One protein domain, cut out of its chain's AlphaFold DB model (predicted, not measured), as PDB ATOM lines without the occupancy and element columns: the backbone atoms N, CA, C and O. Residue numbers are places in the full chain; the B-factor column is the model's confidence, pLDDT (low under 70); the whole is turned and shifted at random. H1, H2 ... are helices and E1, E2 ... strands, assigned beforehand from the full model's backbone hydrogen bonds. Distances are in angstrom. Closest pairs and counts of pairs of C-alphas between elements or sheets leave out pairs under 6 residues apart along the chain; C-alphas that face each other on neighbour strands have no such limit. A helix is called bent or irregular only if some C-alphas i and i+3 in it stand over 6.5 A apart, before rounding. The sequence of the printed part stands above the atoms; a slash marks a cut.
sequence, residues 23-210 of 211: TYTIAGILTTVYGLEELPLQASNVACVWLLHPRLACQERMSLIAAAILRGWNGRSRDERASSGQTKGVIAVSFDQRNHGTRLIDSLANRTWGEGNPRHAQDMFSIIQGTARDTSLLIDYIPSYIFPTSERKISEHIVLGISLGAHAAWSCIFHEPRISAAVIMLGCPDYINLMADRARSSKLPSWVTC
ATOM      1  N   THR A  23     304.690 412.546 452.117       98.50
ATOM      2  CA  THR A  23     304.117 411.226 452.402       98.50
ATOM      3  C   THR A  23     305.192 410.296 452.947       98.50
ATOM      4  O   THR A  23     306.294 410.215 452.410       98.50
ATOM      5  N   TYR A  24     304.848 409.591 454.017       98.62
ATOM      6  CA  TYR A  24     305.682 408.614 454.700       98.62
ATOM      7  C   TYR A  24     304.982 407.257 454.704       98.62
ATOM      8  O   TYR A  24     303.758 407.186 454.802       98.62
ATOM      9  N   THR A  25     305.755 406.176 454.660       98.44
ATOM     10  CA  THR A  25     305.236 404.825 454.901       98.44
ATOM     11  C   THR A  25     305.466 404.475 456.367       98.44
ATOM     12  O   THR A  25     306.579 404.119 456.754       98.44
ATOM     13  N   ILE A  26     304.422 404.598 457.188       98.56
ATOM     14  CA  ILE A  26     304.482 404.386 458.642       98.56
ATOM     15  C   ILE A  26     303.672 403.139 458.975       98.56
ATOM     16  O   ILE A  26     302.481 403.086 458.680       98.56
ATOM     17  N   ALA A  27     304.320 402.110 459.531       97.62
ATOM     18  CA  ALA A  27     303.688 400.820 459.840       97.62
ATOM     19  C   ALA A  27     302.888 400.207 458.660       97.62
ATOM     20  O   ALA A  27     301.841 399.590 458.845       97.62
ATOM     21  N   GLY A  28     303.366 400.406 457.425       97.88
ATOM     22  CA  GLY A  28     302.695 399.937 456.205       97.88
ATOM     23  C   GLY A  28     301.520 400.805 455.732       97.88
ATOM     24  O   GLY A  28     300.806 400.405 454.816       97.88
ATOM     25  N   ILE A  29     301.313 401.989 456.317       98.69
ATOM     26  CA  ILE A  29     300.258 402.936 455.943       98.69
ATOM     27  C   ILE A  29     300.888 404.186 455.320       98.69
ATOM     28  O   ILE A  29     301.737 404.843 455.930       98.69
ATOM     29  N   LEU A  30     300.444 404.538 454.108       98.75
ATOM     30  CA  LEU A  30     300.802 405.805 453.470       98.75
ATOM     31  C   LEU A  30     300.163 406.963 454.240       98.75
ATOM     32  O   LEU A  30     298.949 407.164 454.194       98.75
ATOM     33  N   THR A  31     301.009 407.708 454.941       98.81
ATOM     34  CA  THR A  31     300.640 408.795 455.843       98.81
ATOM     35  C   THR A  31     301.186 410.099 455.293       98.81
ATOM     36  O   THR A  31     302.397 410.302 455.218       98.81
ATOM     37  N   THR A  32     300.291 410.986 454.890       98.75
ATOM     38  CA  THR A  32     300.640 412.298 454.361       98.75
ATOM     39  C   THR A  32     300.594 413.337 455.465       98.75
ATOM     40  O   THR A  32     299.571 413.499 456.126       98.75
ATOM     41  N   VAL A  33     301.679 414.090 455.604       98.75
ATOM     42  CA  VAL A  33     301.806 415.221 456.519       98.75
ATOM     43  C   VAL A  33     301.824 416.517 455.718       98.75
ATOM     44  O   VAL A  33     302.549 416.634 454.728       98.75
ATOM     45  N   TYR A  34     301.028 417.483 456.161       98.62
ATOM     46  CA  TYR A  34     300.920 418.816 455.589       98.62
ATOM     47  C   TYR A  34     301.461 419.860 456.561       98.62
ATOM     48  O   TYR A  34     301.191 419.778 457.764       98.62
ATOM     49  N   GLY A  35     302.140 420.881 456.040       97.25
ATOM     50  CA  GLY A  35     302.517 422.056 456.828       97.25
ATOM     51  C   GLY A  35     303.861 421.949 457.554       97.25
ATOM     52  O   GLY A  35     304.119 422.746 458.451       97.25
ATOM     53  N   LEU A  36     304.695 420.944 457.245       96.19
ATOM     54  CA  LEU A  36     305.960 420.715 457.965       96.19
ATOM     55  C   LEU A  36     306.982 421.833 457.739       96.19
ATOM     56  O   LEU A  36     307.736 422.165 458.655       96.19
ATOM     57  N   GLU A  37     307.014 422.393 456.531       95.50
ATOM     58  CA  GLU A  37     307.987 423.427 456.142       95.50
ATOM     59  C   GLU A  37     307.537 424.812 456.621       95.50
ATOM     60  O   GLU A  37     308.348 425.713 456.810       95.50
ATOM     61  N   GLU A  38     306.244 424.960 456.898       94.00
ATOM     62  CA  GLU A  38     305.607 426.172 457.396       94.00
ATOM     63  C   GLU A  38     305.571 426.245 458.928       94.00
ATOM     64  O   GLU A  38     305.046 427.208 459.495       94.00
ATOM     65  N   LEU A  39     306.129 425.246 459.620       93.56
ATOM     66  CA  LEU A  39     306.304 425.297 461.066       93.56
ATOM     67  C   LEU A  39     307.288 426.418 461.443       93.56
ATOM     68  O   LEU A  39     308.415 426.426 460.939       93.56
ATOM     69  N   PRO A  40     306.935 427.319 462.384       89.50
ATOM     70  CA  PRO A  40     307.844 428.372 462.826       89.50
ATOM     71  C   PRO A  40     309.180 427.804 463.325       89.50
ATOM     72  O   PRO A  40     309.210 426.775 464.004       89.50
ATOM     73  N   LEU A  41     310.294 428.482 463.033       86.88
ATOM     74  CA  LEU A  41     311.635 428.027 463.433       86.88
ATOM     75  C   LEU A  41     311.760 427.851 464.952       86.88
ATOM     76  O   LEU A  41     312.331 426.879 465.425       86.88
ATOM     77  N   GLN A  42     311.148 428.756 465.709       86.00
ATOM     78  CA  GLN A  42     311.116 428.745 467.168       86.00
ATOM     79  C   GLN A  42     310.085 427.775 467.766       86.00
ATOM     80  O   GLN A  42     309.945 427.722 468.987       86.00
ATOM     81  N   ALA A  43     309.302 427.066 466.942       89.12
ATOM     82  CA  ALA A  43     308.265 426.183 467.452       89.12
ATOM     83  C   ALA A  43     308.869 424.894 468.015       89.12
ATOM     84  O   ALA A  43     309.352 424.061 467.253       89.12
ATOM     85  N   SER A  44     308.799 424.719 469.338       90.00
ATOM     86  CA  SER A  44     309.213 423.493 470.036       90.00
ATOM     87  C   SER A  44     308.053 422.522 470.265       90.00
ATOM     88  O   SER A  44     308.268 421.323 470.440       90.00
ATOM     89  N   ASN A  45     306.817 423.027 470.222       93.56
ATOM     90  CA  ASN A  45     305.595 422.250 470.389       93.56
ATOM     91  C   ASN A  45     304.753 422.301 469.114       93.56
ATOM     92  O   ASN A  45     304.570 423.358 468.512       93.56
ATOM     93  N   VAL A  46     304.204 421.161 468.716       96.44
ATOM     94  CA  VAL A  46     303.374 421.019 467.518       96.44
ATOM     95  C   VAL A  46     302.037 420.396 467.905       96.44
ATOM     96  O   VAL A  46     301.999 419.444 468.685       96.44
ATOM     97  N   ALA A  47     300.936 420.940 467.393       97.44
ATOM     98  CA  ALA A  47     299.648 420.254 467.370       97.44
ATOM     99  C   ALA A  47     299.488 419.508 466.043       97.44
ATOM    100  O   ALA A  47     299.776 420.051 464.976       97.44
ATOM    101  N   CYS A  48     299.025 418.267 466.116       98.69
ATOM    102  CA  CYS A  48     298.764 417.419 464.964       98.69
ATOM    103  C   CYS A  48     297.256 417.233 464.790       98.69
ATOM    104  O   CYS A  48     296.586 416.716 465.687       98.69
ATOM    105  N   VAL A  49     296.726 417.648 463.638       98.81
ATOM    106  CA  VAL A  49     295.319 417.449 463.280       98.81
ATOM    107  C   VAL A  49     295.187 416.258 462.333       98.81
ATOM    108  O   VAL A  49     295.567 416.341 461.166       98.81
ATOM    109  N   TRP A  50     294.623 415.158 462.821       98.88
ATOM    110  CA  TRP A  50     294.345 413.946 462.050       98.88
ATOM    111  C   TRP A  50     293.064 414.110 461.232       98.88
ATOM    112  O   TRP A  50     292.000 414.350 461.791       98.88
ATOM    113  N   LEU A  51     293.152 413.970 459.913       98.88
ATOM    114  CA  LEU A  51     292.066 414.199 458.965       98.88
ATOM    115  C   LEU A  51     291.542 412.870 458.409       98.88
ATOM    116  O   LEU A  51     292.207 412.212 457.608       98.88
ATOM    117  N   LEU A  52     290.322 412.504 458.802       98.88
ATOM    118  CA  LEU A  52     289.657 411.260 458.414       98.88
ATOM    119  C   LEU A  52     288.590 411.533 457.341       98.88
ATOM    120  O   LEU A  52     287.594 412.226 457.574       98.88
ATOM    121  N   HIS A  53     288.810 410.988 456.144       98.75
ATOM    122  CA  HIS A  53     288.019 411.265 454.942       98.75
ATOM    123  C   HIS A  53     286.614 410.607 454.939       98.75
ATOM    124  O   HIS A  53     286.347 409.669 455.693       98.75
ATOM    125  N   PRO A  54     285.674 411.060 454.089       98.31
ATOM    126  CA  PRO A  54     284.372 410.405 453.952       98.31
ATOM    127  C   PRO A  54     284.458 409.041 453.249       98.31
ATOM    128  O   PRO A  54     285.461 408.701 452.616       98.31
ATOM    129  N   ARG A  55     283.376 408.260 453.343       97.88
ATOM    130  CA  ARG A  55     283.245 406.956 452.669       97.88
ATOM    131  C   ARG A  55     283.390 407.121 451.154       97.88
ATOM    132  O   ARG A  55     282.930 408.120 450.608       97.88
ATOM    133  N   LEU A  56     283.970 406.118 450.491       96.94
ATOM    134  CA  LEU A  56     284.233 406.086 449.042       96.94
ATOM    135  C   LEU A  56     285.209 407.167 448.536       96.94
ATOM    136  O   LEU A  56     285.296 407.396 447.334       96.94
ATOM    137  N   ALA A  57     285.941 407.825 449.437       97.06
ATOM    138  CA  ALA A  57     287.000 408.775 449.101       97.06
ATOM    139  C   ALA A  57     288.390 408.220 449.466       97.06
ATOM    140  O   ALA A  57     288.531 407.053 449.832       97.06
ATOM    141  N   CYS A  58     289.395 409.084 449.371       98.31
ATOM    142  CA  CYS A  58     290.778 408.858 449.778       98.31
ATOM    143  C   CYS A  58     291.318 410.083 450.534       98.31
ATOM    144  O   CYS A  58     290.659 411.129 450.609       98.31
ATOM    145  N   GLN A  59     292.519 409.961 451.088       98.00
ATOM    146  CA  GLN A  59     293.196 410.982 451.882       98.00
ATOM    147  C   GLN A  59     293.353 412.319 451.145       98.00
ATOM    148  O   GLN A  59     293.214 413.377 451.757       98.00
ATOM    149  N   GLU A  60     293.528 412.305 449.818       97.00
ATOM    150  CA  GLU A  60     293.636 413.511 448.988       97.00
ATOM    151  C   GLU A  60     292.420 414.429 449.132       97.00
ATOM    152  O   GLU A  60     292.560 415.653 449.045       97.00
ATOM    153  N   ARG A  61     291.237 413.867 449.418       96.88
ATOM    154  CA  ARG A  61     290.005 414.635 449.640       96.88
ATOM    155  C   ARG A  61     290.115 415.596 450.828       96.88
ATOM    156  O   ARG A  61     289.364 416.566 450.887       96.88
ATOM    157  N   MET A  62     291.053 415.353 451.741       98.00
ATOM    158  CA  MET A  62     291.281 416.176 452.929       98.00
ATOM    159  C   MET A  62     292.279 417.318 452.701       98.00
ATOM    160  O   MET A  62     292.435 418.162 453.580       98.00
ATOM    161  N   SER A  63     292.919 417.403 451.531       96.50
ATOM    162  CA  SER A  63     293.958 418.405 451.236       96.50
ATOM    163  C   SER A  63     293.486 419.857 451.387       96.50
ATOM    164  O   SER A  63     294.176 420.670 451.999       96.50
ATOM    165  N   LEU A  64     292.288 420.190 450.894       95.38
ATOM    166  CA  LEU A  64     291.729 421.541 451.032       95.38
ATOM    167  C   LEU A  64     291.392 421.884 452.487       95.38
ATOM    168  O   LEU A  64     291.550 423.030 452.903       95.38
ATOM    169  N   ILE A  65     290.980 420.891 453.275       97.19
ATOM    170  CA  ILE A  65     290.715 421.062 454.707       97.19
ATOM    171  C   ILE A  65     292.030 421.281 455.455       97.19
ATOM    172  O   ILE A  65     292.113 422.201 456.265       97.19
ATOM    173  N   ALA A  66     293.074 420.506 455.138       97.88
ATOM    174  CA  ALA A  66     294.419 420.721 455.670       97.88
ATOM    175  C   ALA A  66     294.891 422.156 455.392       97.88
ATOM    176  O   ALA A  66     295.268 422.872 456.317       97.88
ATOM    177  N   ALA A  67     294.786 422.612 454.142       96.31
ATOM    178  CA  ALA A  67     295.183 423.963 453.757       96.31
ATOM    179  C   ALA A  67     294.365 425.052 454.473       96.31
ATOM    180  O   ALA A  67     294.927 426.067 454.886       96.31
ATOM    181  N   ALA A  68     293.056 424.858 454.651       95.69
ATOM    182  CA  ALA A  68     292.206 425.801 455.375       95.69
ATOM    183  C   ALA A  68     292.594 425.903 456.860       95.69
ATOM    184  O   ALA A  68     292.711 427.012 457.385       95.69
ATOM    185  N   ILE A  69     292.857 424.767 457.516       96.06
ATOM    186  CA  ILE A  69     293.313 424.715 458.913       96.06
ATOM    187  C   ILE A  69     294.658 425.426 459.062       96.06
ATOM    188  O   ILE A  69     294.798 426.310 459.907       96.06
ATOM    189  N   LEU A  70     295.631 425.074 458.219       95.69
ATOM    190  CA  LEU A  70     296.977 425.640 458.274       95.69
ATOM    191  C   LEU A  70     296.965 427.139 457.979       95.69
ATOM    192  O   LEU A  70     297.605 427.905 458.693       95.69
ATOM    193  N   ARG A  71     296.179 427.593 456.995       94.00
ATOM    194  CA  ARG A  71     296.001 429.023 456.715       94.00
ATOM    195  C   ARG A  71     295.355 429.749 457.886       94.00
ATOM    196  O   ARG A  71     295.836 430.811 458.265       94.00
ATOM    197  N   GLY A  72     294.293 429.189 458.461       92.31
ATOM    198  CA  GLY A  72     293.618 429.771 459.617       92.31
ATOM    199  C   GLY A  72     294.543 429.889 460.828       92.31
ATOM    200  O   GLY A  72     294.523 430.905 461.517       92.31
ATOM    201  N   TRP A  73     295.401 428.890 461.060       91.31
ATOM    202  CA  TRP A  73     296.419 428.955 462.107       91.31
ATOM    203  C   TRP A  73     297.492 429.999 461.786       91.31
ATOM    204  O   TRP A  73     297.745 430.884 462.607       91.31
ATOM    205  N   ASN A  74     298.066 429.946 460.578       89.44
ATOM    206  CA  ASN A  74     299.178 430.790 460.131       89.44
ATOM    207  C   ASN A  74     298.788 432.257 459.869       89.44
ATOM    208  O   ASN A  74     299.664 433.121 459.915       89.44
ATOM    209  N   GLY A  75     297.501 432.563 459.697       86.25
ATOM    210  CA  GLY A  75     296.979 433.925 459.547       86.25
ATOM    211  C   GLY A  75     296.742 434.693 460.854       86.25
ATOM    212  O   GLY A  75     296.537 435.901 460.797       86.25
ATOM    213  N   ARG A  76     296.778 434.033 462.024       82.38
ATOM    214  CA  ARG A  76     296.627 434.703 463.334       82.38
ATOM    215  C   ARG A  76     297.735 435.727 463.575       82.38
ATOM    216  O   ARG A  76     298.891 435.473 463.222       82.38
ATOM    217  N   SER A  77     297.391 436.866 464.177       65.88
ATOM    218  CA  SER A  77     298.337 437.973 464.348       65.88
ATOM    219  C   SER A  77     299.492 437.585 465.279       65.88
ATOM    220  O   SER A  77     299.387 436.693 466.128       65.88
ATOM    221  N   ARG A  78     300.639 438.253 465.112       62.78
ATOM    222  CA  ARG A  78     301.811 438.032 465.970       62.78
ATOM    223  C   ARG A  78     301.494 438.350 467.434       62.78
ATOM    224  O   ARG A  78     301.970 437.628 468.301       62.78
ATOM    225  N   ASP A  79     300.638 439.340 467.682       58.97
ATOM    226  CA  ASP A  79     300.199 439.746 469.020       58.97
ATOM    227  C   ASP A  79     299.253 438.717 469.659       58.97
ATOM    228  O   ASP A  79     299.386 438.418 470.844       58.97
ATOM    229  N   GLU A  80     298.376 438.070 468.883       63.84
ATOM    230  CA  GLU A  80     297.542 436.940 469.343       63.84
ATOM    231  C   GLU A  80     298.380 435.701 469.711       63.84
ATOM    232  O   GLU A  80     298.058 434.954 470.639       63.84
ATOM    233  N   ARG A  81     299.497 435.478 469.009       65.00
ATOM    234  CA  ARG A  81     300.437 434.388 469.325       65.00
ATOM    235  C   ARG A  81     301.381 434.731 470.474       65.00
ATOM    236  O   ARG A  81     301.725 433.857 471.264       65.00
ATOM    237  N   ALA A  82     301.804 435.988 470.576       57.12
ATOM    238  CA  ALA A  82     302.697 436.460 471.629       57.12
ATOM    239  C   ALA A  82     301.980 436.559 472.983       57.12
ATOM    240  O   ALA A  82     302.526 436.115 473.989       57.12
ATOM    241  N   SER A  83     300.735 437.050 473.005       56.62
ATOM    242  CA  SER A  83     299.894 437.118 474.214       56.62
ATOM    243  C   SER A  83     299.530 435.744 474.787       56.62
ATOM    244  O   SER A  83     299.282 435.622 475.983       56.62
ATOM    245  N   SER A  84     299.561 434.695 473.960       56.81
ATOM    246  CA  SER A  84     299.373 433.300 474.377       56.81
ATOM    247  C   SER A  84     300.687 432.563 474.687       56.81
ATOM    248  O   SER A  84     300.655 431.373 475.004       56.81
ATOM    249  N   GLY A  85     301.844 433.235 474.589       55.47
ATOM    250  CA  GLY A  85     303.169 432.633 474.786       55.47
ATOM    251  C   GLY A  85     303.523 431.550 473.754       55.47
ATOM    252  O   GLY A  85     304.374 430.698 474.014       55.47
ATOM    253  N   GLN A  86     302.850 431.522 472.597       58.56
ATOM    254  CA  GLN A  86     302.840 430.367 471.701       58.56
ATOM    255  C   GLN A  86     304.070 430.284 470.789       58.56
ATOM    256  O   GLN A  86     304.123 430.850 469.698       58.56
ATOM    257  N   THR A  87     305.003 429.414 471.172       73.56
ATOM    258  CA  THR A  87     305.963 428.725 470.290       73.56
ATOM    259  C   THR A  87     305.335 427.468 469.664       73.56
ATOM    260  O   THR A  87     305.967 426.414 469.567       73.56
ATOM    261  N   LYS A  88     304.051 427.534 469.284       87.12
ATOM    262  CA  LYS A  88     303.279 426.363 468.846       87.12
ATOM    263  C   LYS A  88     303.033 426.363 467.339       87.12
ATOM    264  O   LYS A  88     302.474 427.312 466.790       87.12
ATOM    265  N   GLY A  89     303.438 425.287 466.674       94.12
ATOM    266  CA  GLY A  89     303.114 425.017 465.275       94.12
ATOM    267  C   GLY A  89     301.912 424.084 465.124       94.12
ATOM    268  O   GLY A  89     301.525 423.402 466.074       94.12
ATOM    269  N   VAL A  90     301.332 424.032 463.927       96.44
ATOM    270  CA  VAL A  90     300.268 423.082 463.571       96.44
ATOM    271  C   VAL A  90     300.682 422.341 462.313       96.44
ATOM    272  O   VAL A  90     301.147 422.959 461.361       96.44
ATOM    273  N   ILE A  91     300.477 421.029 462.315       98.50
ATOM    274  CA  ILE A  91     300.497 420.187 461.119       98.50
ATOM    275  C   ILE A  91     299.137 419.519 460.956       98.50
ATOM    276  O   ILE A  91     298.408 419.312 461.931       98.50
ATOM    277  N   ALA A  92     298.816 419.134 459.728       98.69
ATOM    278  CA  ALA A  92     297.699 418.242 459.455       98.69
ATOM    279  C   ALA A  92     298.219 416.916 458.902       98.69
ATOM    280  O   ALA A  92     299.234 416.886 458.210       98.69
ATOM    281  N   VAL A  93     297.529 415.822 459.199       98.88
ATOM    282  CA  VAL A  93     297.927 414.478 458.781       98.88
ATOM    283  C   VAL A  93     296.725 413.742 458.227       98.88
ATOM    284  O   VAL A  93     295.671 413.724 458.852       98.88
ATOM    285  N   SER A  94     296.870 413.110 457.069       98.75
ATOM    286  CA  SER A  94     295.842 412.250 456.483       98.75
ATOM    287  C   SER A  94     296.434 410.917 456.057       98.75
ATOM    288  O   SER A  94     297.607 410.831 455.702       98.75
ATOM    289  N   PHE A  95     295.604 409.887 456.031       98.88
ATOM    290  CA  PHE A  95     295.940 408.578 455.490       98.88
ATOM    291  C   PHE A  95     294.674 407.939 454.923       98.88
ATOM    292  O   PHE A  95     293.556 408.333 455.275       98.88
ATOM    293  N   ASP A  96     294.838 406.968 454.030       98.81
ATOM    294  CA  ASP A  96     293.695 406.213 453.529       98.81
ATOM    295  C   ASP A  96     293.166 405.283 454.617       98.81
ATOM    296  O   ASP A  96     293.893 404.465 455.192       98.81
ATOM    297  N   GLN A  97     291.876 405.406 454.910       98.44
ATOM    298  CA  GLN A  97     291.198 404.525 455.849       98.44
ATOM    299  C   GLN A  97     291.149 403.100 455.304       98.44
ATOM    300  O   GLN A  97     291.377 402.839 454.119       98.44
ATOM    301  N   ARG A  98     290.857 402.143 456.185       98.12
ATOM    302  CA  ARG A  98     290.782 400.736 455.790       98.12
ATOM    303  C   ARG A  98     289.809 400.554 454.631       98.12
ATOM    304  O   ARG A  98     288.720 401.130 454.622       98.12
ATOM    305  N   ASN A  99     290.228 399.743 453.664       98.50
ATOM    306  CA  ASN A  99     289.472 399.444 452.456       98.50
ATOM    307  C   ASN A  99     289.121 400.681 451.599       98.50
ATOM    308  O   ASN A  99     288.146 400.652 450.863       98.50
ATOM    309  N   HIS A 100     289.885 401.773 451.679       98.62
ATOM    310  CA  HIS A 100     289.697 402.986 450.872       98.62
ATOM    311  C   HIS A 100     291.011 403.421 450.214       98.62
ATOM    312  O   HIS A 100     292.081 402.969 450.620       98.62
ATOM    313  N   GLY A 101     290.927 404.295 449.204       98.12
ATOM    314  CA  GLY A 101     292.091 404.848 448.501       98.12
ATOM    315  C   GLY A 101     293.110 403.781 448.098       98.12
ATOM    316  O   GLY A 101     292.745 402.757 447.520       98.12
ATOM    317  N   THR A 102     294.380 403.979 448.456       97.75
ATOM    318  CA  THR A 102     295.464 403.030 448.146       97.75
ATOM    319  C   THR A 102     295.382 401.711 448.922       97.75
ATOM    320  O   THR A 102     296.178 400.809 448.676       97.75
ATOM    321  N   ARG A 103     294.457 401.585 449.881       97.88
ATOM    322  CA  ARG A 103     294.228 400.388 450.709       97.88
ATOM    323  C   ARG A 103     292.929 399.664 450.348       97.88
ATOM    324  O   ARG A 103     292.472 398.825 451.124       97.88
ATOM    325  N   LEU A 104     292.288 400.019 449.233       98.38
ATOM    326  CA  LEU A 104     291.078 399.358 448.751       98.38
ATOM    327  C   LEU A 104     291.377 397.897 448.381       98.38
ATOM    328  O   LEU A 104     292.249 397.640 447.557       98.38
ATOM    329  N   ILE A 105     290.628 396.960 448.967       98.12
ATOM    330  CA  ILE A 105     290.743 395.519 448.696       98.12
ATOM    331  C   ILE A 105     289.443 394.978 448.095       98.12
ATOM    332  O   ILE A 105     289.472 394.324 447.060       98.12
ATOM    333  N   ASP A 106     288.299 395.283 448.714       98.00
ATOM    334  CA  ASP A 106     286.980 394.846 448.254       98.00
ATOM    335  C   ASP A 106     286.014 396.032 448.191       98.00
ATOM    336  O   ASP A 106     285.558 396.560 449.207       98.00
ATOM    337  N   SER A 107     285.661 396.449 446.977       97.81
ATOM    338  CA  SER A 107     284.743 397.571 446.782       97.81
ATOM    339  C   SER A 107     283.333 397.313 447.323       97.81
ATOM    340  O   SER A 107     282.683 398.278 447.736       97.81
ATOM    341  N   LEU A 108     282.872 396.055 447.377       98.25
ATOM    342  CA  LEU A 108     281.544 395.699 447.880       98.25
ATOM    343  C   LEU A 108     281.434 395.965 449.381       98.25
ATOM    344  O   LEU A 108     280.415 396.480 449.836       98.25
ATOM    345  N   ALA A 109     282.503 395.719 450.138       97.94
ATOM    346  CA  ALA A 109     282.530 395.966 451.580       97.94
ATOM    347  C   ALA A 109     282.332 397.454 451.948       97.94
ATOM    348  O   ALA A 109     281.913 397.783 453.055       97.94
ATOM    349  N   ASN A 110     282.541 398.381 451.007       97.88
ATOM    350  CA  ASN A 110     282.244 399.801 451.225       97.88
ATOM    351  C   ASN A 110     280.804 400.197 450.878       97.88
ATOM    352  O   ASN A 110     280.409 401.340 451.129       97.88
ATOM    353  N   ARG A 111     280.025 399.297 450.276       97.62
ATOM    354  CA  ARG A 111     278.659 399.547 449.806       97.62
ATOM    355  C   ARG A 111     277.632 399.342 450.914       97.62
ATOM    356  O   ARG A 111     277.918 398.774 451.967       97.62
ATOM    357  N   THR A 112     276.445 399.892 450.695       96.88
ATOM    358  CA  THR A 112     275.269 399.704 451.556       96.88
ATOM    359  C   THR A 112     274.571 398.373 451.285       96.88
ATOM    360  O   THR A 112     274.837 397.715 450.279       96.88
ATOM    361  N   TRP A 113     273.628 397.992 452.152       97.25
ATOM    362  CA  TRP A 113     272.736 396.858 451.889       97.25
ATOM    363  C   TRP A 113     271.966 397.007 450.574       97.25
ATOM    364  O   TRP A 113     271.916 396.062 449.794       97.25
ATOM    365  N   GLY A 114     271.425 398.199 450.297       94.69
ATOM    366  CA  GLY A 114     270.695 398.481 449.054       94.69
ATOM    367  C   GLY A 114     271.561 398.411 447.791       94.69
ATOM    368  O   GLY A 114     271.042 398.230 446.696       94.69
ATOM    369  N   GLU A 115     272.880 398.503 447.943       95.50
ATOM    370  CA  GLU A 115     273.868 398.319 446.876       95.50
ATOM    371  C   GLU A 115     274.415 396.874 446.823       95.50
ATOM    372  O   GLU A 115     275.402 396.613 446.139       95.50
ATOM    373  N   GLY A 116     273.802 395.933 447.550       96.00
ATOM    374  CA  GLY A 116     274.130 394.508 447.493       96.00
ATOM    375  C   GLY A 116     275.163 394.022 448.509       96.00
ATOM    376  O   GLY A 116     275.589 392.876 448.405       96.00
ATOM    377  N   ASN A 117     275.575 394.833 449.494       97.81
ATOM    378  CA  ASN A 117     276.468 394.367 450.559       97.81
ATOM    379  C   ASN A 117     275.678 393.702 451.706       97.81
ATOM    380  O   ASN A 117     275.118 394.422 452.536       97.81
ATOM    381  N   PRO A 118     275.674 392.361 451.849       96.38
ATOM    382  CA  PRO A 118     274.957 391.695 452.939       96.38
ATOM    383  C   PRO A 118     275.576 391.967 454.322       96.38
ATOM    384  O   PRO A 118     274.886 391.864 455.335       96.38
ATOM    385  N   ARG A 119     276.861 392.343 454.374       97.00
ATOM    386  CA  ARG A 119     277.643 392.589 455.593       97.00
ATOM    387  C   ARG A 119     277.815 394.078 455.903       97.00
ATOM    388  O   ARG A 119     278.717 394.436 456.656       97.00
ATOM    389  N   HIS A 120     276.956 394.955 455.365       97.69
ATOM    390  CA  HIS A 120     277.116 396.411 455.489       97.69
ATOM    391  C   HIS A 120     277.417 396.878 456.921       97.69
ATOM    392  O   HIS A 120     278.330 397.678 457.113       97.69
ATOM    393  N   ALA A 121     276.700 396.361 457.925       96.88
ATOM    394  CA  ALA A 121     276.924 396.729 459.321       96.88
ATOM    395  C   ALA A 121     278.273 396.238 459.873       96.88
ATOM    396  O   ALA A 121     278.921 396.957 460.630       96.88
ATOM    397  N   GLN A 122     278.716 395.037 459.521       97.56
ATOM    398  CA  GLN A 122     279.996 394.490 459.970       97.56
ATOM    399  C   GLN A 122     281.161 395.214 459.290       97.56
ATOM    400  O   GLN A 122     282.099 395.650 459.959       97.56
ATOM    401  N   ASP A 123     281.066 395.406 457.974       98.31
ATOM    402  CA  ASP A 123     282.111 396.042 457.181       98.31
ATOM    403  C   ASP A 123     282.300 397.501 457.617       98.31
ATOM    404  O   ASP A 123     283.413 397.902 457.964       98.31
ATOM    405  N   MET A 124     281.212 398.273 457.738       97.50
ATOM    406  CA  MET A 124     281.255 399.651 458.241       97.50
ATOM    407  C   MET A 124     281.876 399.745 459.639       97.50
ATOM    408  O   MET A 124     282.721 400.611 459.873       97.50
ATOM    409  N   PHE A 125     281.487 398.862 460.567       97.69
ATOM    410  CA  PHE A 125     281.992 398.902 461.940       97.69
ATOM    411  C   PHE A 125     283.483 398.581 461.992       97.69
ATOM    412  O   PHE A 125     284.247 399.275 462.664       97.69
ATOM    413  N   SER A 126     283.907 397.556 461.247       98.12
ATOM    414  CA  SER A 126     285.309 397.151 461.182       98.12
ATOM    415  C   SER A 126     286.199 398.243 460.575       98.12
ATOM    416  O   SER A 126     287.305 398.468 461.070       98.12
ATOM    417  N   ILE A 127     285.707 398.985 459.575       98.38
ATOM    418  CA  ILE A 127     286.413 400.132 458.989       98.38
ATOM    419  C   ILE A 127     286.512 401.279 459.998       98.38
ATOM    420  O   ILE A 127     287.602 401.823 460.181       98.38
ATOM    421  N   ILE A 128     285.417 401.631 460.680       98.19
ATOM    422  CA  ILE A 128     285.382 402.709 461.685       98.19
ATOM    423  C   ILE A 128     286.359 402.414 462.829       98.19
ATOM    424  O   ILE A 128     287.241 403.223 463.120       98.19
ATOM    425  N   GLN A 129     286.245 401.238 463.451       98.12
ATOM    426  CA  GLN A 129     287.083 400.867 464.592       98.12
ATOM    427  C   GLN A 129     288.536 400.634 464.188       98.12
ATOM    428  O   GLN A 129     289.462 401.050 464.883       98.12
ATOM    429  N   GLY A 130     288.755 400.000 463.037       98.44
ATOM    430  CA  GLY A 130     290.095 399.800 462.508       98.44
ATOM    431  C   GLY A 130     290.783 401.114 462.134       98.44
ATOM    432  O   GLY A 130     291.985 401.226 462.336       98.44
ATOM    433  N   THR A 131     290.044 402.124 461.670       98.56
ATOM    434  CA  THR A 131     290.587 403.472 461.423       98.56
ATOM    435  C   THR A 131     291.025 404.155 462.715       98.56
ATOM    436  O   THR A 131     292.084 404.782 462.744       98.56
ATOM    437  N   ALA A 132     290.248 404.031 463.793       98.44
ATOM    438  CA  ALA A 132     290.636 404.600 465.082       98.44
ATOM    439  C   ALA A 132     291.915 403.946 465.627       98.44
ATOM    440  O   ALA A 132     292.831 404.638 466.067       98.44
ATOM    441  N   ARG A 133     292.031 402.617 465.493       98.69
ATOM    442  CA  ARG A 133     293.259 401.876 465.827       98.69
ATOM    443  C   ARG A 133     294.446 402.287 464.958       98.69
ATOM    444  O   ARG A 133     295.530 402.485 465.488       98.69
ATOM    445  N   ASP A 134     294.243 402.449 463.653       98.81
ATOM    446  CA  ASP A 134     295.292 402.928 462.746       98.81
ATOM    447  C   ASP A 134     295.728 404.356 463.120       98.81
ATOM    448  O   ASP A 134     296.913 404.656 463.094       98.81
ATOM    449  N   THR A 135     294.801 405.225 463.537       98.81
ATOM    450  CA  THR A 135     295.136 406.578 464.018       98.81
ATOM    451  C   THR A 135     296.019 406.516 465.266       98.81
ATOM    452  O   THR A 135     297.049 407.178 465.313       98.81
ATOM    453  N   SER A 136     295.651 405.687 466.249       98.75
ATOM    454  CA  SER A 136     296.440 405.447 467.469       98.75
ATOM    455  C   SER A 136     297.846 404.919 467.150       98.75
ATOM    456  O   SER A 136     298.840 405.480 467.607       98.75
ATOM    457  N   LEU A 137     297.934 403.925 466.260       98.75
ATOM    458  CA  LEU A 137     299.196 403.379 465.761       98.75
ATOM    459  C   LEU A 137     300.061 404.465 465.108       98.75
ATOM    460  O   LEU A 137     301.255 404.566 465.364       98.75
ATOM    461  N   LEU A 138     299.471 405.304 464.257       98.88
ATOM    462  CA  LEU A 138     300.206 406.379 463.600       98.88
ATOM    463  C   LEU A 138     300.651 407.462 464.588       98.88
ATOM    464  O   LEU A 138     301.730 408.018 464.395       98.88
ATOM    465  N   ILE A 139     299.886 407.737 465.652       98.75
ATOM    466  CA  ILE A 139     300.314 408.622 466.746       98.75
ATOM    467  C   ILE A 139     301.598 408.096 467.401       98.75
ATOM    468  O   ILE A 139     302.487 408.902 467.674       98.75
ATOM    469  N   ASP A 140     301.722 406.781 467.610       98.56
ATOM    470  CA  ASP A 140     302.915 406.179 468.226       98.56
ATOM    471  C   ASP A 140     304.184 406.457 467.414       98.56
ATOM    472  O   ASP A 140     305.241 406.758 467.971       98.56
ATOM    473  N   TYR A 141     304.080 406.357 466.088       98.56
ATOM    474  CA  TYR A 141     305.252 406.327 465.220       98.56
ATOM    475  C   TYR A 141     305.543 407.647 464.517       98.56
ATOM    476  O   TYR A 141     306.707 407.930 464.262       98.56
ATOM    477  N   ILE A 142     304.546 408.487 464.219       98.50
ATOM    478  CA  ILE A 142     304.768 409.691 463.408       98.50
ATOM    479  C   ILE A 142     305.895 410.615 463.908       98.50
ATOM    480  O   ILE A 142     306.635 411.103 463.047       98.50
ATOM    481  N   PRO A 143     306.132 410.828 465.227       97.81
ATOM    482  CA  PRO A 143     307.195 411.724 465.674       97.81
ATOM    483  C   PRO A 143     308.588 411.297 465.198       97.81
ATOM    484  O   PRO A 143     309.371 412.160 464.816       97.81
ATOM    485  N   SER A 144     308.890 409.995 465.138       97.38
ATOM    486  CA  SER A 144     310.216 409.516 464.714       97.38
ATOM    487  C   SER A 144     310.481 409.710 463.216       97.38
ATOM    488  O   SER A 144     311.636 409.731 462.798       97.38
ATOM    489  N   TYR A 145     309.431 409.891 462.409       98.19
ATOM    490  CA  TYR A 145     309.541 410.134 460.968       98.19
ATOM    491  C   TYR A 145     309.654 411.620 460.627       98.19
ATOM    492  O   TYR A 145     310.321 411.982 459.653       98.19
ATOM    493  N   ILE A 146     308.964 412.480 461.383       97.62
ATOM    494  CA  ILE A 146     308.907 413.916 461.084       97.62
ATOM    495  C   ILE A 146     309.858 414.754 461.941       97.62
ATOM    496  O   ILE A 146     310.268 415.808 461.469       97.62
ATOM    497  N   PHE A 147     310.223 414.279 463.139       96.81
ATOM    498  CA  PHE A 147     311.178 414.903 464.066       96.81
ATOM    499  C   PHE A 147     312.192 413.862 464.592       96.81
ATOM    500  O   PHE A 147     312.219 413.563 465.790       96.81
ATOM    501  N   PRO A 148     313.009 413.250 463.710       95.88
ATOM    502  CA  PRO A 148     313.864 412.107 464.052       95.88
ATOM    503  C   PRO A 148     314.929 412.420 465.110       95.88
ATOM    504  O   PRO A 148     315.404 411.510 465.787       95.88
ATOM    505  N   THR A 149     315.300 413.692 465.280       95.00
ATOM    506  CA  THR A 149     316.270 414.133 466.294       95.00
ATOM    507  C   THR A 149     315.601 414.718 467.538       95.00
ATOM    508  O   THR A 149     316.278 415.284 468.392       95.00
ATOM    509  N   SER A 150     314.279 414.553 467.676       91.06
ATOM    510  CA  SER A 150     313.469 415.142 468.753       91.06
ATOM    511  C   SER A 150     313.574 416.671 468.833       91.06
ATOM    512  O   SER A 150     313.399 417.262 469.896       91.06
ATOM    513  N   GLU A 151     313.825 417.323 467.697       92.88
ATOM    514  CA  GLU A 151     313.946 418.779 467.580       92.88
ATOM    515  C   GLU A 151     312.632 419.515 467.892       92.88
ATOM    516  O   GLU A 151     312.637 420.693 468.251       92.88
ATOM    517  N   ARG A 152     311.495 418.819 467.767       94.69
ATOM    518  CA  ARG A 152     310.155 419.307 468.103       94.69
ATOM    519  C   ARG A 152     309.333 418.179 468.716       94.69
ATOM    520  O   ARG A 152     309.495 417.013 468.365       94.69
ATOM    521  N   LYS A 153     308.396 418.535 469.594       95.44
ATOM    522  CA  LYS A 153     307.464 417.594 470.225       95.44
ATOM    523  C   LYS A 153     306.056 417.776 469.672       95.44
ATOM    524  O   LYS A 153     305.533 418.891 469.673       95.44
ATOM    525  N   ILE A 154     305.394 416.683 469.286       97.25
ATOM    526  CA  ILE A 154     303.936 416.711 469.112       97.25
ATOM    527  C   ILE A 154     303.307 416.699 470.507       97.25
ATOM    528  O   ILE A 154     303.434 415.739 471.260       97.25
ATOM    529  N   SER A 155     302.716 417.827 470.873       95.44
ATOM    530  CA  SER A 155     302.191 418.102 472.216       95.44
ATOM    531  C   SER A 155     300.683 417.904 472.321       95.44
ATOM    532  O   SER A 155     300.163 417.748 473.420       95.44
ATOM    533  N   GLU A 156     299.985 417.915 471.185       96.88
ATOM    534  CA  GLU A 156     298.534 417.820 471.129       96.88
ATOM    535  C   GLU A 156     298.110 417.077 469.868       96.88
ATOM    536  O   GLU A 156     298.631 417.337 468.779       96.88
ATOM    537  N   HIS A 157     297.136 416.184 470.021       98.62
ATOM    538  CA  HIS A 157     296.454 415.549 468.906       98.62
ATOM    539  C   HIS A 157     294.985 415.961 468.900       98.62
ATOM    540  O   HIS A 157     294.302 415.931 469.926       98.62
ATOM    541  N   ILE A 158     294.514 416.335 467.716       98.75
ATOM    542  CA  ILE A 158     293.122 416.658 467.415       98.75
ATOM    543  C   ILE A 158     292.706 415.748 466.266       98.75
ATOM    544  O   ILE A 158     293.499 415.507 465.359       98.75
ATOM    545  N   VAL A 159     291.473 415.255 466.270       98.81
ATOM    546  CA  VAL A 159     290.928 414.496 465.139       98.81
ATOM    547  C   VAL A 159     289.801 415.272 464.469       98.81
ATOM    548  O   VAL A 159     288.928 415.820 465.128       98.81
ATOM    549  N   LEU A 160     289.795 415.324 463.145       98.81
ATOM    550  CA  LEU A 160     288.700 415.854 462.346       98.81
ATOM    551  C   LEU A 160     288.235 414.767 461.394       98.81
ATOM    552  O   LEU A 160     289.020 414.236 460.611       98.81
ATOM    553  N   GLY A 161     286.944 414.466 461.434       98.69
ATOM    554  CA  GLY A 161     286.348 413.455 460.579       98.69
ATOM    555  C   GLY A 161     285.125 413.961 459.830       98.69
ATOM    556  O   GLY A 161     284.356 414.763 460.361       98.69
ATOM    557  N   ILE A 162     284.921 413.446 458.613       98.62
ATOM    558  CA  ILE A 162     283.723 413.704 457.800       98.62
ATOM    559  C   ILE A 162     283.008 412.393 457.473       98.62
ATOM    560  O   ILE A 162     283.630 411.465 456.962       98.62
ATOM    561  N   SER A 163     281.692 412.315 457.694       97.50
ATOM    562  CA  SER A 163     280.867 411.139 457.375       97.50
ATOM    563  C   SER A 163     281.426 409.858 458.024       97.50
ATOM    564  O   SER A 163     281.505 409.786 459.246       97.50
ATOM    565  N   LEU A 164     281.870 408.858 457.252       98.00
ATOM    566  CA  LEU A 164     282.569 407.677 457.785       98.00
ATOM    567  C   LEU A 164     283.766 408.059 458.674       98.00
ATOM    568  O   LEU A 164     283.882 407.535 459.780       98.00
ATOM    569  N   GLY A 165     284.570 409.041 458.258       98.56
ATOM    570  CA  GLY A 165     285.654 409.571 459.076       98.56
ATOM    571  C   GLY A 165     285.168 410.244 460.363       98.56
ATOM    572  O   GLY A 165     285.863 410.196 461.370       98.56
ATOM    573  N   ALA A 166     283.963 410.824 460.384       98.50
ATOM    574  CA  ALA A 166     283.377 411.423 461.587       98.50
ATOM    575  C   ALA A 166     282.935 410.360 462.604       98.50
ATOM    576  O   ALA A 166     283.108 410.545 463.805       98.50
ATOM    577  N   HIS A 167     282.421 409.218 462.138       98.25
ATOM    578  CA  HIS A 167     282.178 408.067 463.014       98.25
ATOM    579  C   HIS A 167     283.490 407.499 463.581       98.25
ATOM    580  O   HIS A 167     283.550 407.156 464.759       98.25
ATOM    581  N   ALA A 168     284.557 407.442 462.776       98.44
ATOM    582  CA  ALA A 168     285.883 407.046 463.256       98.44
ATOM    583  C   ALA A 168     286.457 408.049 464.269       98.44
ATOM    584  O   ALA A 168     286.996 407.630 465.289       98.44
ATOM    585  N   ALA A 169     286.263 409.354 464.056       98.69
ATOM    586  CA  ALA A 169     286.677 410.403 464.986       98.69
ATOM    587  C   ALA A 169     285.995 410.287 466.364       98.69
ATOM    588  O   ALA A 169     286.660 410.501 467.374       98.69
ATOM    589  N   TRP A 170     284.719 409.873 466.423       98.38
ATOM    590  CA  TRP A 170     284.064 409.507 467.689       98.38
ATOM    591  C   TRP A 170     284.771 408.346 468.393       98.38
ATOM    592  O   TRP A 170     285.008 408.410 469.597       98.38
ATOM    593  N   SER A 171     285.146 407.295 467.658       97.69
ATOM    594  CA  SER A 171     285.897 406.187 468.257       97.69
ATOM    595  C   SER A 171     287.287 406.631 468.731       97.69
ATOM    596  O   SER A 171     287.696 406.253 469.827       97.69
ATOM    597  N   CYS A 172     287.973 407.490 467.972       98.56
ATOM    598  CA  CYS A 172     289.248 408.080 468.369       98.56
ATOM    599  C   CYS A 172     289.142 408.834 469.702       98.56
ATOM    600  O   CYS A 172     289.859 408.500 470.636       98.56
ATOM    601  N   ILE A 173     288.239 409.814 469.821       98.06
ATOM    602  CA  ILE A 173     288.154 410.650 471.034       98.06
ATOM    603  C   ILE A 173     287.719 409.862 472.280       98.06
ATOM    604  O   ILE A 173     288.067 410.242 473.392       98.06
ATOM    605  N   PHE A 174     286.987 408.755 472.118       96.62
ATOM    606  CA  PHE A 174     286.587 407.909 473.246       96.62
ATOM    607  C   PHE A 174     287.658 406.911 473.697       96.62
ATOM    608  O   PHE A 174     287.661 406.539 474.868       96.62
ATOM    609  N   HIS A 175     288.541 406.459 472.802       96.12
ATOM    610  CA  HIS A 175     289.443 405.335 473.092       96.12
ATOM    611  C   HIS A 175     290.935 405.666 472.981       96.12
ATOM    612  O   HIS A 175     291.758 404.856 473.398       96.12
ATOM    613  N   GLU A 176     291.303 406.825 472.435       98.12
ATOM    614  CA  GLU A 176     292.689 407.278 472.337       98.12
ATOM    615  C   GLU A 176     292.909 408.490 473.260       98.12
ATOM    616  O   GLU A 176     292.610 409.621 472.868       98.12
ATOM    617  N   PRO A 177     293.444 408.288 474.481       97.75
ATOM    618  CA  PRO A 177     293.559 409.343 475.491       97.75
ATOM    619  C   PRO A 177     294.507 410.485 475.098       97.75
ATOM    620  O   PRO A 177     294.477 411.544 475.723       97.75
ATOM    621  N   ARG A 178     295.363 410.303 474.082       98.25
ATOM    622  CA  ARG A 178     296.240 411.371 473.568       98.25
ATOM    623  C   ARG A 178     295.512 412.357 472.658       98.25
ATOM    624  O   ARG A 178     296.038 413.442 472.404       98.25
ATOM    625  N   ILE A 179     294.332 411.998 472.147       98.62
ATOM    626  CA  ILE A 179     293.490 412.906 471.370       98.62
ATOM    627  C   ILE A 179     292.669 413.745 472.346       98.62
ATOM    628  O   ILE A 179     291.876 413.235 473.124       98.62
ATOM    629  N   SER A 180     292.878 415.056 472.293       97.44
ATOM    630  CA  SER A 180     292.312 416.014 473.253       97.44
ATOM    631  C   SER A 180     291.019 416.674 472.772       97.44
ATOM    632  O   SER A 180     290.227 417.156 473.579       97.44
ATOM    633  N   ALA A 181     290.793 416.696 471.457       98.31
ATOM    634  CA  ALA A 181     289.611 417.289 470.855       98.31
ATOM    635  C   ALA A 181     289.247 416.600 469.538       98.31
ATOM    636  O   ALA A 181     290.100 416.034 468.845       98.31
ATOM    637  N   ALA A 182     287.965 416.693 469.178       98.19
ATOM    638  CA  ALA A 182     287.441 416.175 467.926       98.19
ATOM    639  C   ALA A 182     286.538 417.190 467.214       98.19
ATOM    640  O   ALA A 182     285.709 417.849 467.837       98.19
ATOM    641  N   VAL A 183     286.663 417.268 465.889       98.38
ATOM    642  CA  VAL A 183     285.748 417.983 464.997       98.38
ATOM    643  C   VAL A 183     284.964 416.946 464.196       98.38
ATOM    644  O   VAL A 183     285.507 416.250 463.337       98.38
ATOM    645  N   ILE A 184     283.672 416.833 464.497       98.31
ATOM    646  CA  ILE A 184     282.779 415.818 463.933       98.31
ATOM    647  C   ILE A 184     281.880 416.469 462.881       98.31
ATOM    648  O   ILE A 184     281.007 417.267 463.214       98.31
ATOM    649  N   MET A 185     282.048 416.104 461.610       97.56
ATOM    650  CA  MET A 185     281.185 416.581 460.526       97.56
ATOM    651  C   MET A 185     280.345 415.432 459.969       97.56
ATOM    652  O   MET A 185     280.866 414.542 459.300       97.56
ATOM    653  N   LEU A 186     279.030 415.463 460.197       95.06
ATOM    654  CA  LEU A 186     278.090 414.441 459.705       95.06
ATOM    655  C   LEU A 186     278.393 413.027 460.248       95.06
ATOM    656  O   LEU A 186     278.408 412.057 459.492       95.06
ATOM    657  N   GLY A 187     278.656 412.913 461.551       93.31
ATOM    658  CA  GLY A 187     278.889 411.642 462.242       93.31
ATOM    659  C   GLY A 187     278.030 411.504 463.496       93.31
ATOM    660  O   GLY A 187     277.636 412.496 464.100       93.31
ATOM    661  N   CYS A 188     277.773 410.264 463.901       92.81
ATOM    662  CA  CYS A 188     276.995 409.911 465.090       92.81
ATOM    663  C   CYS A 188     277.781 408.888 465.931       92.81
ATOM    664  O   CYS A 188     278.344 407.960 465.335       92.81
ATOM    665  N   PRO A 189     277.830 409.024 467.270       93.94
ATOM    666  CA  PRO A 189     278.481 408.040 468.134       93.94
ATOM    667  C   PRO A 189     277.636 406.768 468.319       93.94
ATOM    668  O   PRO A 189     278.172 405.718 468.666       93.94
ATOM    669  N   ASP A 190     276.327 406.834 468.058       95.56
ATOM    670  CA  ASP A 190     275.404 405.711 468.212       95.56
ATOM    671  C   ASP A 190     275.361 404.844 466.950       95.56
ATOM    672  O   ASP A 190     274.547 405.022 466.036       95.56
ATOM    673  N   TYR A 191     276.298 403.902 466.888       94.44
ATOM    674  CA  TYR A 191     276.418 402.998 465.752       94.44
ATOM    675  C   TYR A 191     275.218 402.051 465.617       94.44
ATOM    676  O   TYR A 191     274.808 401.733 464.499       94.44
ATOM    677  N   ILE A 192     274.645 401.615 466.741       94.31
ATOM    678  CA  ILE A 192     273.548 400.643 466.753       94.31
ATOM    679  C   ILE A 192     272.301 401.279 466.147       94.31
ATOM    680  O   ILE A 192     271.752 400.731 465.190       94.31
ATOM    681  N   ASN A 193     271.896 402.458 466.625       94.88
ATOM    682  CA  ASN A 193     270.716 403.136 466.092       94.88
ATOM    683  C   ASN A 193     270.917 403.594 464.642       94.88
ATOM    684  O   ASN A 193     269.988 403.503 463.840       94.88
ATOM    685  N   LEU A 194     272.135 403.995 464.257       94.81
ATOM    686  CA  LEU A 194     272.457 404.282 462.857       94.81
ATOM    687  C   LEU A 194     272.261 403.052 461.956       94.81
ATOM    688  O   LEU A 194     271.696 403.167 460.866       94.81
ATOM    689  N   MET A 195     272.747 401.878 462.374       95.50
ATOM    690  CA  MET A 195     272.591 400.648 461.591       95.50
ATOM    691  C   MET A 195     271.146 400.153 461.579       95.50
ATOM    692  O   MET A 195     270.683 399.718 460.527       95.50
ATOM    693  N   ALA A 196     270.423 400.270 462.694       94.25
ATOM    694  CA  ALA A 196     268.998 399.962 462.773       94.25
ATOM    695  C   ALA A 196     268.180 400.814 461.788       94.25
ATOM    696  O   ALA A 196     267.378 400.290 461.011       94.25
ATOM    697  N   ASP A 197     268.433 402.124 461.747       93.75
ATOM    698  CA  ASP A 197     267.750 403.026 460.820       93.75
ATOM    699  C   ASP A 197     268.055 402.706 459.348       93.75
ATOM    700  O   ASP A 197     267.157 402.668 458.499       93.75
ATOM    701  N   ARG A 198     269.315 402.379 459.038       94.62
ATOM    702  CA  ARG A 198     269.715 401.942 457.693       94.62
ATOM    703  C   ARG A 198     269.120 400.588 457.309       94.62
ATOM    704  O   ARG A 198     268.773 400.411 456.141       94.62
ATOM    705  N   ALA A 199     268.992 399.653 458.250       94.56
ATOM    706  CA  ALA A 199     268.390 398.338 458.022       94.56
ATOM    707  C   ALA A 199     266.912 398.481 457.643       94.56
ATOM    708  O   ALA A 199     266.469 397.922 456.636       94.56
ATOM    709  N   ARG A 200     266.187 399.323 458.391       92.62
ATOM    710  CA  ARG A 200     264.812 399.730 458.091       92.62
ATOM    711  C   ARG A 200     264.697 400.386 456.716       92.62
ATOM    712  O   ARG A 200     263.890 399.952 455.899       92.62
ATOM    713  N   SER A 201     265.529 401.390 456.438       91.94
ATOM    714  CA  SER A 201     265.509 402.132 455.168       91.94
ATOM    715  C   SER A 201     265.853 401.256 453.958       91.94
ATOM    716  O   SER A 201     265.326 401.465 452.869       91.94
ATOM    717  N   SER A 202     266.694 400.236 454.158       93.38
ATOM    718  CA  SER A 202     267.056 399.254 453.127       93.38
ATOM    719  C   SER A 202     266.038 398.117 452.987       93.38
ATOM    720  O   SER A 202     266.238 397.243 452.150       93.38
ATOM    721  N   LYS A 203     264.968 398.109 453.799       91.94
ATOM    722  CA  LYS A 203     263.929 397.066 453.825       91.94
ATOM    723  C   LYS A 203     264.509 395.655 453.971       91.94
ATOM    724  O   LYS A 203     264.093 394.734 453.269       91.94
ATOM    725  N   LEU A 204     265.492 395.484 454.860       89.31
ATOM    726  CA  LEU A 204     266.094 394.170 455.081       89.31
ATOM    727  C   LEU A 204     265.030 393.153 455.511       89.31
ATOM    728  O   LEU A 204     264.284 393.458 456.444       89.31
ATOM    729  N   PRO A 205     264.995 391.943 454.918       85.56
ATOM    730  CA  PRO A 205     264.029 390.913 455.288       85.56
ATOM    731  C   PRO A 205     263.999 390.652 456.794       85.56
ATOM    732  O   PRO A 205     262.937 390.722 457.391       85.56
ATOM    733  N   SER A 206     265.170 390.491 457.423       80.94
ATOM    734  CA  SER A 206     265.319 390.267 458.870       80.94
ATOM    735  C   SER A 206     264.827 391.412 459.763       80.94
ATOM    736  O   SER A 206     264.737 391.235 460.974       80.94
ATOM    737  N   TRP A 207     264.548 392.585 459.192       78.94
ATOM    738  CA  TRP A 207     264.029 393.749 459.907       78.94
ATOM    739  C   TRP A 207     262.522 393.928 459.701       78.94
ATOM    740  O   TRP A 207     261.807 394.287 460.631       78.94
ATOM    741  N   VAL A 208     262.038 393.694 458.478       77.56
ATOM    742  CA  VAL A 208     260.632 393.918 458.113       77.56
ATOM    743  C   VAL A 208     259.710 392.759 458.487       77.56
ATOM    744  O   VAL A 208     258.515 392.981 458.581       77.56
ATOM    745  N   THR A 209     260.226 391.544 458.717       62.81
ATOM    746  CA  THR A 209     259.404 390.385 459.126       62.81
ATOM    747  C   THR A 209     259.151 390.287 460.632       62.81
ATOM    748  O   THR A 209     258.433 389.389 461.063       62.81
ATOM    749  N   CYS A 210     259.730 391.179 461.441       53.09
ATOM    750  CA  CYS A 210     259.530 391.218 462.895       53.09
ATOM    751  C   CYS A 210     258.388 392.154 463.342       53.09
ATOM    752  O   CYS A 210     258.207 392.330 464.547       53.09
TER     753      CYS A 210
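This is residues 23 to 210 of the 211 residues of an uncharacterized protein of Aspergillus tanneri (UniProt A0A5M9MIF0). A strongly twisted sheet of six strands curls round the long helix H3; H4 is on the same face and H1 on the other, three layers. H2 lies off the sheet at one end of the long axis, H5 and H6 at the other. The printed part has 188 residues, with six named helices and six named strands in the order E1 E2 E3 H1 H2 E4 H3 E5 H4 E6 H5 H6, a mixed class. The mixed sheet runs E1, E2, E4, E3, E5, E6. The whole is compact, with a radius of gyration of the C-alphas of 18.5 A and spans of 64 by 32 by 27 A.

Start at inner strand E3, residues 45 to 52, parallel to E4, residues 88 to 95, with N 49 and O 91 2.9 A apart, and to E5, residues 153 to 162, with N 50 and O 158 at 2.8 A. E5 is parallel to edge strand E6, residues 179 to 185, with N 183 and O 159 at 2.8 A. E4 is antiparallel to E2, residues 29 to 34, with N 32 and O 94 at 2.8 A; E2 forms a hairpin with edge strand E1, residues 23 to 26, with N 24 and O 31 at 2.8 A. H3, residues 120 to 146, is on the sheet. H4, residues 164 to 175, is on the same face, over E5 and E6, at a height over the sheet of 7.3 A. Residues 128 to 136 of H3 alone touch H4, closest at the C-alphas of Ile 128 and Ala 168, 4.6 A, at a steep tilt of 65 degrees. On the opposite face H1, residues 59 to 74, is over E4 and E3 at a height of 7.9 A. H2, residues 78 to 83, is not on the sheet. H5, residues 191 to 201, is close but not clearly touching H3, closest at the C-alphas of Ala 121 and Met 195, 6.3 A. It touches H6, residues 205 to 208, only just and only at the corner, with 3 pairs of C-alphas within 8 A, the closest Arg 200 and Trp 207 at 6.3 A. Two strand-helix-strand units, parallel neighbour strands joined through helices, are E3, H1 H2, E4 and E5, H4, E6; E4, H3, E5 is a split one with E3 between its strands; the three crossovers are right-handed. Each O i to N i+4 pair is within hydrogen-bond range in H2, H4 and H5, against 9 of 12 in H1 and 20 of 23 in H3; H6 is too short for one.

Find C-alpha 23 at (304.117, 411.226, 452.402), where E1 begins. H3 runs 36.7 A from C-alpha 120 at (277.116, 396.411, 455.489), with a kink of 44 degrees near residue 140. E5 spans 27.1 A and bends by 54 degrees at residue 156. H1 and H3 are irregular: C-alphas 61 and 64 are 7.3 A apart, and 140 and 143 are 7.5 A apart. H6 ends at C-alpha 208, (260.632, 393.918, 458.113).

The C-alphas of Gln 42 and Thr 209, the two farthest apart, are 64.9 A from each other. The printed part has no cut, and its long link, E4 to H3, has 24 residues. Confidence is under 70 at residues 77 to 86 and 209 to 210.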